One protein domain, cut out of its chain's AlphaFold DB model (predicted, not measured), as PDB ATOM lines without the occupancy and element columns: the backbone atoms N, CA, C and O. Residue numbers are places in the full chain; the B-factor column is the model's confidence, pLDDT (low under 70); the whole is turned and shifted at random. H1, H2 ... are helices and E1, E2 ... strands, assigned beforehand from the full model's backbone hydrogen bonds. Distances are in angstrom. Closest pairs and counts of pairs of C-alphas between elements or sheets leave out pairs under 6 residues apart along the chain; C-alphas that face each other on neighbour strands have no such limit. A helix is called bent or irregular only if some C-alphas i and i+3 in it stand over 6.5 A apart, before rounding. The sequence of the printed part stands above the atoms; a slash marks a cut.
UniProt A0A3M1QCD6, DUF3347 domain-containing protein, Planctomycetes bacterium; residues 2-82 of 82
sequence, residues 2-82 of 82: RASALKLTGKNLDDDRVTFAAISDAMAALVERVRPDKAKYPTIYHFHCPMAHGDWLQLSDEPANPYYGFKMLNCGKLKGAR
ATOM      1  N   ARG A   2      61.761  14.843  18.884       80.69
ATOM      2  CA  ARG A   2      62.791  13.792  18.663       80.69
ATOM      3  C   ARG A   2      62.621  12.541  19.538       80.69
ATOM      4  O   ARG A   2      62.674  11.439  19.016       80.69
ATOM      5  N   ALA A   3      62.367  12.701  20.838       86.00
ATOM      6  CA  ALA A   3      62.175  11.562  21.742       86.00
ATOM      7  C   ALA A   3      60.914  10.739  21.411       86.00
ATOM      8  O   ALA A   3      60.974   9.517  21.415       86.00
ATOM      9  N   SER A   4      59.794  11.393  21.084       86.19
ATOM     10  CA  SER A   4      58.556  10.713  20.672       86.19
ATOM     11  C   SER A   4      58.706  10.024  19.314       86.19
ATOM     12  O   SER A   4      58.226   8.912  19.143       86.19
ATOM     13  N   ALA A   5      59.432  10.633  18.372       88.56
ATOM     14  CA  ALA A   5      59.704  10.034  17.067       88.56
ATOM     15  C   ALA A   5      60.498   8.723  17.172       88.56
ATOM     16  O   ALA A   5      60.212   7.784  16.445       88.56
ATOM     17  N   LEU A   6      61.439   8.627  18.116       92.81
ATOM     18  CA  LEU A   6      62.201   7.394  18.355       92.81
ATOM     19  C   LEU A   6      61.359   6.255  18.956       92.81
ATOM     20  O   LEU A   6      61.812   5.115  18.967       92.81
ATOM     21  N   LYS A   7      60.163   6.555  19.478       92.25
ATOM     22  CA  LYS A   7      59.242   5.565  20.055       92.25
ATOM     23  C   LYS A   7      58.260   4.983  19.034       92.25
ATOM     24  O   LYS A   7      57.633   3.980  19.345       92.25
ATOM     25  N   LEU A   8      58.144   5.576  17.843       93.31
ATOM     26  CA  LEU A   8      57.370   5.009  16.738       93.31
ATOM     27  C   LEU A   8      58.158   3.855  16.123       93.31
ATOM     28  O   LEU A   8      59.186   4.081  15.485       93.31
ATOM     29  N   THR A   9      57.704   2.623  16.337       94.44
ATOM     30  CA  THR A   9      58.474   1.426  15.943       94.44
ATOM     31  C   THR A   9      57.844   0.621  14.813       94.44
ATOM     32  O   THR A   9      58.508  -0.250  14.254       94.44
ATOM     33  N   GLY A  10      56.576   0.872  14.482       94.12
ATOM     34  CA  GLY A  10      55.807   0.114  13.497       94.12
ATOM     35  C   GLY A  10      55.341  -1.259  13.985       94.12
ATOM     36  O   GLY A  10      54.739  -2.001  13.215       94.12
ATOM     37  N   LYS A  11      55.632  -1.635  15.239       96.12
ATOM     38  CA  LYS A  11      55.333  -2.974  15.777       96.12
ATOM     39  C   LYS A  11      53.901  -3.110  16.280       96.12
ATOM     40  O   LYS A  11      53.314  -4.180  16.152       96.12
ATOM     41  N   ASN A  12      53.354  -2.040  16.853       95.94
ATOM     42  CA  ASN A  12      51.962  -1.960  17.270       95.94
ATOM     43  C   ASN A  12      51.394  -0.620  16.807       95.94
ATOM     44  O   ASN A  12      51.776   0.436  17.307       95.94
ATOM     45  N   LEU A  13      50.477  -0.685  15.844       94.69
ATOM     46  CA  LEU A  13      49.899   0.503  15.232       94.69
ATOM     47  C   LEU A  13      49.103   1.348  16.232       94.69
ATOM     48  O   LEU A  13      49.119   2.571  16.131       94.69
ATOM     49  N   ASP A  14      48.409   0.722  17.182       93.31
ATOM     50  CA  ASP A  14      47.593   1.460  18.146       93.31
ATOM     51  C   ASP A  14      48.483   2.234  19.133       93.31
ATOM     52  O   ASP A  14      48.249   3.421  19.369       93.31
ATOM     53  N   ASP A  15      49.572   1.626  19.609       93.56
ATOM     54  CA  ASP A  15      50.554   2.302  20.472       93.56
ATOM     55  C   ASP A  15      51.287   3.434  19.730       93.56
ATOM     56  O   ASP A  15      51.528   4.520  20.275       93.56
ATOM     57  N   ASP A  16      51.624   3.201  18.458       95.44
ATOM     58  CA  ASP A  16      52.276   4.191  17.606       95.44
ATOM     59  C   ASP A  16      51.366   5.405  17.366       95.44
ATOM     60  O   ASP A  16      51.817   6.547  17.458       95.44
ATOM     61  N   ARG A  17      50.068   5.191  17.127       94.75
ATOM     62  CA  ARG A  17      49.098   6.284  16.956       94.75
ATOM     63  C   ARG A  17      48.954   7.149  18.205       94.75
ATOM     64  O   ARG A  17      48.882   8.372  18.084       94.75
ATOM     65  N   VAL A  18      48.960   6.549  19.395       90.88
ATOM     66  CA  VAL A  18      48.958   7.306  20.658       90.88
ATOM     67  C   VAL A  18      50.251   8.114  20.793       90.88
ATOM     68  O   VAL A  18      50.226   9.303  21.111       90.88
ATOM     69  N   THR A  19      51.392   7.503  20.472       93.12
ATOM     70  CA  THR A  19      52.702   8.173  20.492       93.12
ATOM     71  C   THR A  19      52.788   9.327  19.483       93.12
ATOM     72  O   THR A  19      53.464  10.331  19.739       93.12
ATOM     73  N   PHE A  20      52.087   9.215  18.350       94.56
ATOM     74  CA  PHE A  20      52.073  10.212  17.282       94.56
ATOM     75  C   PHE A  20      51.519  11.571  17.729       94.56
ATOM     76  O   PHE A  20      51.993  12.586  17.221       94.56
ATOM     77  N   ALA A  21      50.620  11.627  18.721       92.94
ATOM     78  CA  ALA A  21      50.048  12.883  19.224       92.94
ATOM     79  C   ALA A  21      51.125  13.918  19.598       92.94
ATOM     80  O   ALA A  21      51.093  15.055  19.136       92.94
ATOM     81  N   ALA A  22      52.183  13.494  20.296       92.50
ATOM     82  CA  ALA A  22      53.287  14.379  20.675       92.50
ATOM     83  C   ALA A  22      54.115  14.901  19.479       92.50
ATOM     84  O   ALA A  22      54.853  15.886  19.597       92.50
ATOM     85  N   ILE A  23      54.068  14.218  18.333       95.12
ATOM     86  CA  ILE A  23      54.678  14.685  17.083       95.12
ATOM     87  C   ILE A  23      53.735  15.656  16.382       95.12
ATOM     88  O   ILE A  23      54.204  16.687  15.900       95.12
ATOM     89  N   SER A  24      52.435  15.354  16.358       96.00
ATOM     90  CA  SER A  24      51.406  16.238  15.813       96.00
ATOM     91  C   SER A  24      51.411  17.602  16.511       96.00
ATOM     92  O   SER A  24      51.521  18.619  15.826       96.00
ATOM     93  N   ASP A  25      51.453  17.634  17.844       93.38
ATOM     94  CA  ASP A  25      51.531  18.876  18.628       93.38
ATOM     95  C   ASP A  25      52.797  19.682  18.294       93.38
ATOM     96  O   ASP A  25      52.771  20.899  18.091       93.38
ATOM     97  N   ALA A  26      53.941  18.999  18.181       94.19
ATOM     98  CA  ALA A  26      55.198  19.646  17.820       94.19
ATOM     99  C   ALA A  26      55.168  20.218  16.392       94.19
ATOM    100  O   ALA A  26      55.751  21.274  16.142       94.19
ATOM    101  N   MET A  27      54.487  19.541  15.463       94.50
ATOM    102  CA  MET A  27      54.288  20.026  14.100       94.50
ATOM    103  C   MET A  27      53.349  21.237  14.068       94.50
ATOM    104  O   MET A  27      53.643  22.207  13.371       94.50
ATOM    105  N   ALA A  28      52.274  21.234  14.863       94.19
ATOM    106  CA  ALA A  28      51.381  22.383  15.011       94.19
ATOM    107  C   ALA A  28      52.149  23.644  15.440       94.19
ATOM    108  O   ALA A  28      52.049  24.684  14.778       94.19
ATOM    109  N   ALA A  29      53.005  23.511  16.460       93.75
ATOM    110  CA  ALA A  29      53.882  24.583  16.927       93.75
ATOM    111  C   ALA A  29      54.941  25.002  15.886       93.75
ATOM    112  O   ALA A  29      55.303  26.177  15.798       93.75
ATOM    113  N   LEU A  30      55.461  24.065  15.086       94.50
ATOM    114  CA  LEU A  30      56.422  24.377  14.025       94.50
ATOM    115  C   LEU A  30      55.776  25.210  12.915       94.50
ATOM    116  O   LEU A  30      56.344  26.221  12.502       94.50
ATOM    117  N   VAL A  31      54.588  24.816  12.458       94.38
ATOM    118  CA  VAL A  31      53.847  25.526  11.405       94.38
ATOM    119  C   VAL A  31      53.491  26.950  11.842       94.38
ATOM    120  O   VAL A  31      53.563  27.867  11.026       94.38
ATOM    121  N   GLU A  32      53.193  27.171  13.125       91.69
ATOM    122  CA  GLU A  32      52.975  28.516  13.686       91.69
ATOM    123  C   GLU A  32      54.194  29.430  13.573       91.69
ATOM    124  O   GLU A  32      54.058  30.622  13.283       91.69
ATOM    125  N   ARG A  33      55.384  28.870  13.793       94.44
ATOM    126  CA  ARG A  33      56.645  29.619  13.782       94.44
ATOM    127  C   ARG A  33      57.165  29.848  12.372       94.44
ATOM    128  O   ARG A  33      57.577  30.955  12.051       94.44
ATOM    129  N   VAL A  34      57.163  28.799  11.555       94.94
ATOM    130  CA  VAL A  34      57.772  28.814  10.217       94.94
ATOM    131  C   VAL A  34      56.858  29.467   9.191       94.94
ATOM    132  O   VAL A  34      57.372  30.075   8.262       94.94
ATOM    133  N   ARG A  35      55.530  29.381   9.376       92.25
ATOM    134  CA  ARG A  35      54.515  29.923   8.456       92.25
ATOM    135  C   ARG A  35      54.776  29.474   7.008       92.25
ATOM    136  O   ARG A  35      55.338  30.235   6.224       92.25
ATOM    137  N   PRO A  36      54.419  28.224   6.665       92.50
ATOM    138  CA  PRO A  36      54.742  27.642   5.369       92.50
ATOM    139  C   PRO A  36      54.182  28.468   4.211       92.50
ATOM    140  O   PRO A  36      53.184  29.174   4.352       92.50
ATOM    141  N   ASP A  37      54.845  28.353   3.061       94.75
ATOM    142  CA  ASP A  37      54.467  29.066   1.846       94.75
ATOM    143  C   ASP A  37      53.008  28.782   1.465       94.75
ATOM    144  O   ASP A  37      52.625  27.637   1.198       94.75
ATOM    145  N   LYS A  38      52.213  29.852   1.406       94.00
ATOM    146  CA  LYS A  38      50.792  29.811   1.064       94.00
ATOM    147  C   LYS A  38      50.542  29.405  -0.385       94.00
ATOM    148  O   LYS A  38      49.467  28.900  -0.678       94.00
ATOM    149  N   ALA A  39      51.505  29.585  -1.289       95.94
ATOM    150  CA  ALA A  39      51.363  29.094  -2.657       95.94
ATOM    151  C   ALA A  39      51.335  27.557  -2.701       95.94
ATOM    152  O   ALA A  39      50.627  26.970  -3.517       95.94
ATOM    153  N   LYS A  40      52.078  26.898  -1.800       94.06
ATOM    154  CA  LYS A  40      52.148  25.433  -1.712       94.06
ATOM    155  C   LYS A  40      51.111  24.842  -0.759       94.06
ATOM    156  O   LYS A  40      50.582  23.764  -1.021       94.06
ATOM    157  N   TYR A  41      50.842  25.531   0.343       93.94
ATOM    158  CA  TYR A  41      49.886  25.122   1.368       93.94
ATOM    159  C   TYR A  41      48.879  26.258   1.578       93.94
ATOM    160  O   TYR A  41      49.010  27.017   2.538       93.94
ATOM    161  N   PRO A  42      47.901  26.414   0.666       94.44
ATOM    162  CA  PRO A  42      46.974  27.546   0.690       94.44
ATOM    163  C   PRO A  42      46.065  27.541   1.916       94.44
ATOM    164  O   PRO A  42      45.608  28.597   2.350       94.44
ATOM    165  N   THR A  43      45.794  26.361   2.474       96.19
ATOM    166  CA  THR A  43      45.081  26.218   3.739       96.19
ATOM    167  C   THR A  43      45.593  24.998   4.490       96.19
ATOM    168  O   THR A  43      45.691  23.903   3.936       96.19
ATOM    169  N   ILE A  44      45.918  25.189   5.764       97.38
ATOM    170  CA  ILE A  44      46.216  24.124   6.718       97.38
ATOM    171  C   ILE A  44      45.161  24.185   7.817       97.38
ATOM    172  O   ILE A  44      45.073  25.165   8.560       97.38
ATOM    173  N   TYR A  45      44.385  23.115   7.939       97.69
ATOM    174  CA  TYR A  45      43.384  22.953   8.980       97.69
ATOM    175  C   TYR A  45      44.028  22.385  10.236       97.69
ATOM    176  O   TYR A  45      44.811  21.438  10.171       97.69
ATOM    177  N   HIS A  46      43.687  22.967  11.378       97.50
ATOM    178  CA  HIS A  46      44.125  22.544  12.699       97.50
ATOM    179  C   HIS A  46      42.911  22.056  13.481       97.50
ATOM    180  O   HIS A  46      41.982  22.824  13.734       97.50
ATOM    181  N   PHE A  47      42.927  20.792  13.880       98.00
ATOM    182  CA  PHE A  47      41.860  20.157  14.640       98.00
ATOM    183  C   PHE A  47      42.327  19.719  16.024       98.00
ATOM    184  O   PHE A  47      43.517  19.515  16.252       98.00
ATOM    185  N   HIS A  48      41.360  19.521  16.919       96.69
ATOM    186  CA  HIS A  48      41.555  18.962  18.253       96.69
ATOM    187  C   HIS A  48      40.506  17.909  18.575       96.69
ATOM    188  O   HIS A  48      39.311  18.162  18.405       96.69
ATOM    189  N   CYS A  49      40.926  16.756  19.100       96.00
ATOM    190  CA  CYS A  49      40.006  15.756  19.645       96.00
ATOM    191  C   CYS A  49      40.113  15.750  21.178       96.00
ATOM    192  O   CYS A  49      41.145  15.340  21.714       96.00
ATOM    193  N   PRO A  50      39.043  16.135  21.902       93.44
ATOM    194  CA  PRO A  50      39.069  16.198  23.363       93.44
ATOM    195  C   PRO A  50      39.203  14.818  24.018       93.44
ATOM    196  O   PRO A  50      39.656  14.738  25.150       93.44
ATOM    197  N   MET A  51      38.841  13.737  23.316       93.06
ATOM    198  CA  MET A  51      38.973  12.365  23.824       93.06
ATOM    199  C   MET A  51      40.413  11.848  23.770       93.06
ATOM    200  O   MET A  51      40.808  11.036  24.598       93.06
ATOM    201  N   ALA A  52      41.188  12.299  22.781       92.19
ATOM    202  CA  ALA A  52      42.588  11.921  22.613       92.19
ATOM    203  C   ALA A  52      43.550  12.918  23.275       92.19
ATOM    204  O   ALA A  52      44.743  12.641  23.347       92.19
ATOM    205  N   HIS A  53      43.039  14.073  23.722       92.81
ATOM    206  CA  HIS A  53      43.822  15.201  24.223       92.81
ATOM    207  C   HIS A  53      44.949  15.622  23.260       92.81
ATOM    208  O   HIS A  53      46.044  15.953  23.704       92.81
ATOM    209  N   GLY A  54      44.677  15.596  21.951       93.75
ATOM    210  CA  GLY A  54      45.682  15.817  20.908       93.75
ATOM    211  C   GLY A  54      45.207  16.738  19.789       93.75
ATOM    212  O   GLY A  54      44.019  16.745  19.434       93.75
ATOM    213  N   ASP A  55      46.161  17.498  19.247       95.62
ATOM    214  CA  ASP A  55      45.993  18.390  18.105       95.62
ATOM    215  C   ASP A  55      46.632  17.801  16.837       95.62
ATOM    216  O   ASP A  55      47.729  17.238  16.879       95.62
ATOM    217  N   TRP A  56      46.001  17.978  15.673       97.12
ATOM    218  CA  TRP A  56      46.611  17.600  14.394       97.12
ATOM    219  C   TRP A  56      46.378  18.627  13.291       97.12
ATOM    220  O   TRP A  56      45.472  19.460  13.351       97.12
ATOM    221  N   LEU A  57      47.231  18.544  12.269       97.38
ATOM    222  CA  LEU A  57      47.151  19.351  11.060       97.38
ATOM    223  C   LEU A  57      46.806  18.479   9.853       97.38
ATOM    224  O   LEU A  57      47.308  17.361   9.734       97.38
ATOM    225  N   GLN A  58      46.011  19.015   8.930       96.69
ATOM    226  CA  GLN A  58      45.704  18.382   7.646       96.69
ATOM    227  C   GLN A  58      45.346  19.426   6.577       96.69
ATOM    228  O   GLN A  58      45.182  20.605   6.879       96.69
ATOM    229  N   LEU A  59      45.251  18.995   5.316       96.12
ATOM    230  CA  LEU A  59      44.945  19.871   4.172       96.12
ATOM    231  C   LEU A  59      43.476  19.817   3.724       96.12
ATOM    232  O   LEU A  59      43.054  20.662   2.945       96.12
ATOM    233  N   SER A  60      42.712  18.839   4.211       95.81
ATOM    234  CA  SER A  60      41.261  18.744   4.006       95.81
ATOM    235  C   SER A  60      40.513  19.360   5.193       95.81
ATOM    236  O   SER A  60      41.046  19.373   6.306       95.81
ATOM    237  N   ASP A  61      39.288  19.826   4.979       96.00
ATOM    238  CA  ASP A  61      38.361  20.271   6.026       96.00
ATOM    239  C   ASP A  61      37.547  19.119   6.649       96.00
ATOM    240  O   ASP A  61      36.955  19.291   7.715       96.00
ATOM    241  N   GLU A  62      37.558  17.930   6.042       95.94
ATOM    242  CA  GLU A  62      36.924  16.728   6.588       95.94
ATOM    243  C   GLU A  62      37.781  16.113   7.714       95.94
ATOM    244  O   GLU A  62      38.922  15.719   7.452       95.94
ATOM    245  N   PRO A  63      37.286  15.999   8.964       95.75
ATOM    246  CA  PRO A  63      38.077  15.470  10.075       95.75
ATOM    247  C   PRO A  63      38.575  14.040   9.819       95.75
ATOM    248  O   PRO A  63      37.778  13.127   9.631       95.75
ATOM    249  N   ALA A  64      39.894  13.839   9.883       96.75
ATOM    250  CA  ALA A  64      40.529  12.526   9.769       96.75
ATOM    251  C   ALA A  64      41.497  12.294  10.941       96.75
ATOM    252  O   ALA A  64      42.719  12.382  10.811       96.75
ATOM    253  N   ASN A  65      40.933  12.031  12.117       97.38
ATOM    254  CA  ASN A  65      41.676  11.861  13.362       97.38
ATOM    255  C   ASN A  65      42.653  10.664  13.289       97.38
ATOM    256  O   ASN A  65      42.225   9.531  13.041       97.38
ATOM    257  N   PRO A  66      43.954  10.869  13.569       96.62
ATOM    258  CA  PRO A  66      44.961   9.826  13.401       96.62
ATOM    259  C   PRO A  66      45.128   8.886  14.610       96.62
ATOM    260  O   PRO A  66      45.832   7.884  14.492       96.62
ATOM    261  N   TYR A  67      44.521   9.167  15.768       95.88
ATOM    262  CA  TYR A  67      44.947   8.578  17.048       95.88
ATOM    263  C   TYR A  67      44.333   7.212  17.377       95.88
ATOM    264  O   TYR A  67      44.969   6.406  18.044       95.88
ATOM    265  N   TYR A  68      43.113   6.923  16.916       94.56
ATOM    266  CA  TYR A  68      42.399   5.687  17.289       94.56
ATOM    267  C   TYR A  68      41.734   4.987  16.096       94.56
ATOM    268  O   TYR A  68      40.738   4.270  16.239       94.56
ATOM    269  N   GLY A  69      42.288   5.194  14.896       90.75
ATOM    270  CA  GLY A  69      41.783   4.606  13.656       90.75
ATOM    271  C   GLY A  69      40.296   4.896  13.432       90.75
ATOM    272  O   GLY A  69      39.789   5.956  13.795       90.75
ATOM    273  N   PHE A  70      39.569   3.923  12.875       93.69
ATOM    274  CA  PHE A  70      38.151   4.084  12.529       93.69
ATOM    275  C   PHE A  70      37.238   4.378  13.727       93.69
ATOM    276  O   PHE A  70      36.178   4.968  13.543       93.69
ATOM    277  N   LYS A  71      37.644   4.025  14.955       93.81
ATOM    278  CA  LYS A  71      36.839   4.263  16.167       93.81
ATOM    279  C   LYS A  71      36.655   5.750  16.466       93.81
ATOM    280  O   LYS A  71      35.687   6.118  17.122       93.81
ATOM    281  N   MET A  72      37.589   6.591  16.021       95.19
ATOM    282  CA  MET A  72      37.557   8.032  16.269       95.19
ATOM    283  C   MET A  72      37.830   8.860  15.021       95.19
ATOM    284  O   MET A  72      38.109  10.041  15.178       95.19
ATOM    285  N   LEU A  73      37.733   8.294  13.813       95.88
ATOM    286  CA  LEU A  73      38.095   8.982  12.564       95.88
ATOM    287  C   LEU A  73      37.472  10.385  12.474       95.88
ATOM    288  O   LEU A  73      38.170  11.350  12.180       95.88
ATOM    289  N   ASN A  74      36.202  10.498  12.870       96.25
ATOM    290  CA  ASN A  74      35.439  11.744  12.835       96.25
ATOM    291  C   ASN A  74      35.415  12.489  14.193       96.25
ATOM    292  O   ASN A  74      34.694  13.473  14.341       96.25
ATOM    293  N   CYS A  75      36.163  12.036  15.214       96.62
ATOM    294  CA  CYS A  75      36.318  12.780  16.468       96.62
ATOM    295  C   CYS A  75      37.221  13.982  16.245       96.62
ATOM    296  O   CYS A  75      38.429  13.840  16.068       96.62
ATOM    297  N   GLY A  76      36.660  15.164  16.425       95.44
ATOM    298  CA  GLY A  76      37.418  16.370  16.674       95.44
ATOM    299  C   GLY A  76      36.658  17.600  16.243       95.44
ATOM    300  O   GLY A  76      35.582  17.526  15.655       95.44
ATOM    301  N   LYS A  77      37.209  18.750  16.599       97.19
ATOM    302  CA  LYS A  77      36.659  20.055  16.261       97.19
ATOM    303  C   LYS A  77      37.740  20.888  15.605       97.19
ATOM    304  O   LYS A  77      38.900  20.833  16.017       97.19
ATOM    305  N   LEU A  78      37.345  21.654  14.596       97.38
ATOM    306  CA  LEU A  78      38.225  22.619  13.961       97.38
ATOM    307  C   LEU A  78      38.604  23.695  14.990       97.38
ATOM    308  O   LEU A  78      37.730  24.344  15.562       97.38
ATOM    309  N   LYS A  79      39.905  23.872  15.227       96.00
ATOM    310  CA  LYS A  79      40.470  24.979  16.017       96.00
ATOM    311  C   LYS A  79      40.772  26.195  15.151       96.00
ATOM    312  O   LYS A  79      40.699  27.317  15.641       96.00
ATOM    313  N   GLY A  80      41.105  25.981  13.879       94.25
ATOM    314  CA  GLY A  80      41.314  27.056  12.916       94.25
ATOM    315  C   GLY A  80      41.817  26.559  11.565       94.25
ATOM    316  O   GLY A  80      42.243  25.413  11.430       94.25
ATOM    317  N   ALA A  81      41.788  27.451  10.581       90.25
ATOM    318  CA  ALA A  81      42.345  27.257   9.248       90.25
ATOM    319  C   ALA A  81      43.230  28.467   8.914       90.25
ATOM    320  O   ALA A  81      42.901  29.591   9.305       90.25
ATOM    321  N   ARG A  82      44.370  28.244   8.258       83.31
ATOM    322  CA  ARG A  82      45.353  29.299   7.961       83.31
ATOM    323  C   ARG A  82      46.090  29.091   6.655       83.31
ATOM    324  O   ARG A  82      46.251  27.905   6.294       83.31
TER     325      ARG A  82
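What this domain is: This is residues 2 to 82 of the 82 residues of the protein "DUF3347 domain-containing protein" of Planctomycetes bacterium (UniProt A0A3M1QCD6). What would one see first? A long helix, H2, runs past one edge of a small three-stranded sheet at the sheet's level, packing on the edge strand E2, with the short helix H1 by its residues 19 to 23. A long loop, residues 59 to 76, joins E2 to E3, which forms the sheet's other edge. What is the make-up? The printed part has 81 residues, with named elements in the order H1, H2, E1, E2, E3 along the chain; the antiparallel sheet runs E2, E1, E3, and the class is mixed, helices and strands. How large is it? It is compact, with a radius of gyration of the C-alphas of 13.0 A and spans of 37 by 28 by 19 A.

How they stand to each other: Where does H1 sit? H1, residues 2 to 5, touches H2, residues 13 to 34, which touches H1 with its residues 19 to 23 alone; the closest C-alphas are those of Ser 4 and Thr 19, 6.4 A apart. How does H2 stand to the sheet? H2 is on the sheet formed by E1, residues 45 to 49, E2, residues 54 to 58, and E3, residues 77 to 81, and stands at the sheet's level with a height over the sheet of 1.3 A. The closest C-alphas of H2 and E2 are those of Ser 24 and Trp 56, 5.2 A apart. How do the strands pair? E1 and E2 form an antiparallel hairpin at 153 degrees, with N 45 and O 58 within hydrogen-bond range at 2.8 A. E1 and E3 are antiparallel at 160 degrees, with N 46 and O 80 within hydrogen-bond range at 2.8 A. What do the helices' backbones show? In H2, 14 of 18 O i to N i+4 pairs are within hydrogen-bond range, while H1 is too short for such a pair.

Where its parts are: Where do the helices lie? H1 begins at C-alpha 2 (62.791, 13.792, 18.663) and measures 5.1 A. H2 begins at C-alpha 13 (49.899, 0.503, 15.232) and measures 29.8 A, with a kink of 34 degrees near residue 20. It is neither bent nor irregular, but only just: C-alphas 19 and 22 are 6.2 A apart. Where do the strands lie? E1 measures 13.3 A, E2 13.5 A and E3 11.5 A, with C-alpha 81 at (42.345, 27.257, 9.248).

The domain as a whole: How far does it reach? The two C-alphas farthest apart, those of Lys 11 and Ala 39, are 37.2 A apart. Is there a cut or a long link? The printed part has no cut, and the link from E2 to E3 is long, with 18 residues. Where is confidence low? No printed residue is under 70, and the mean pLDDT of the printed part is 94.2.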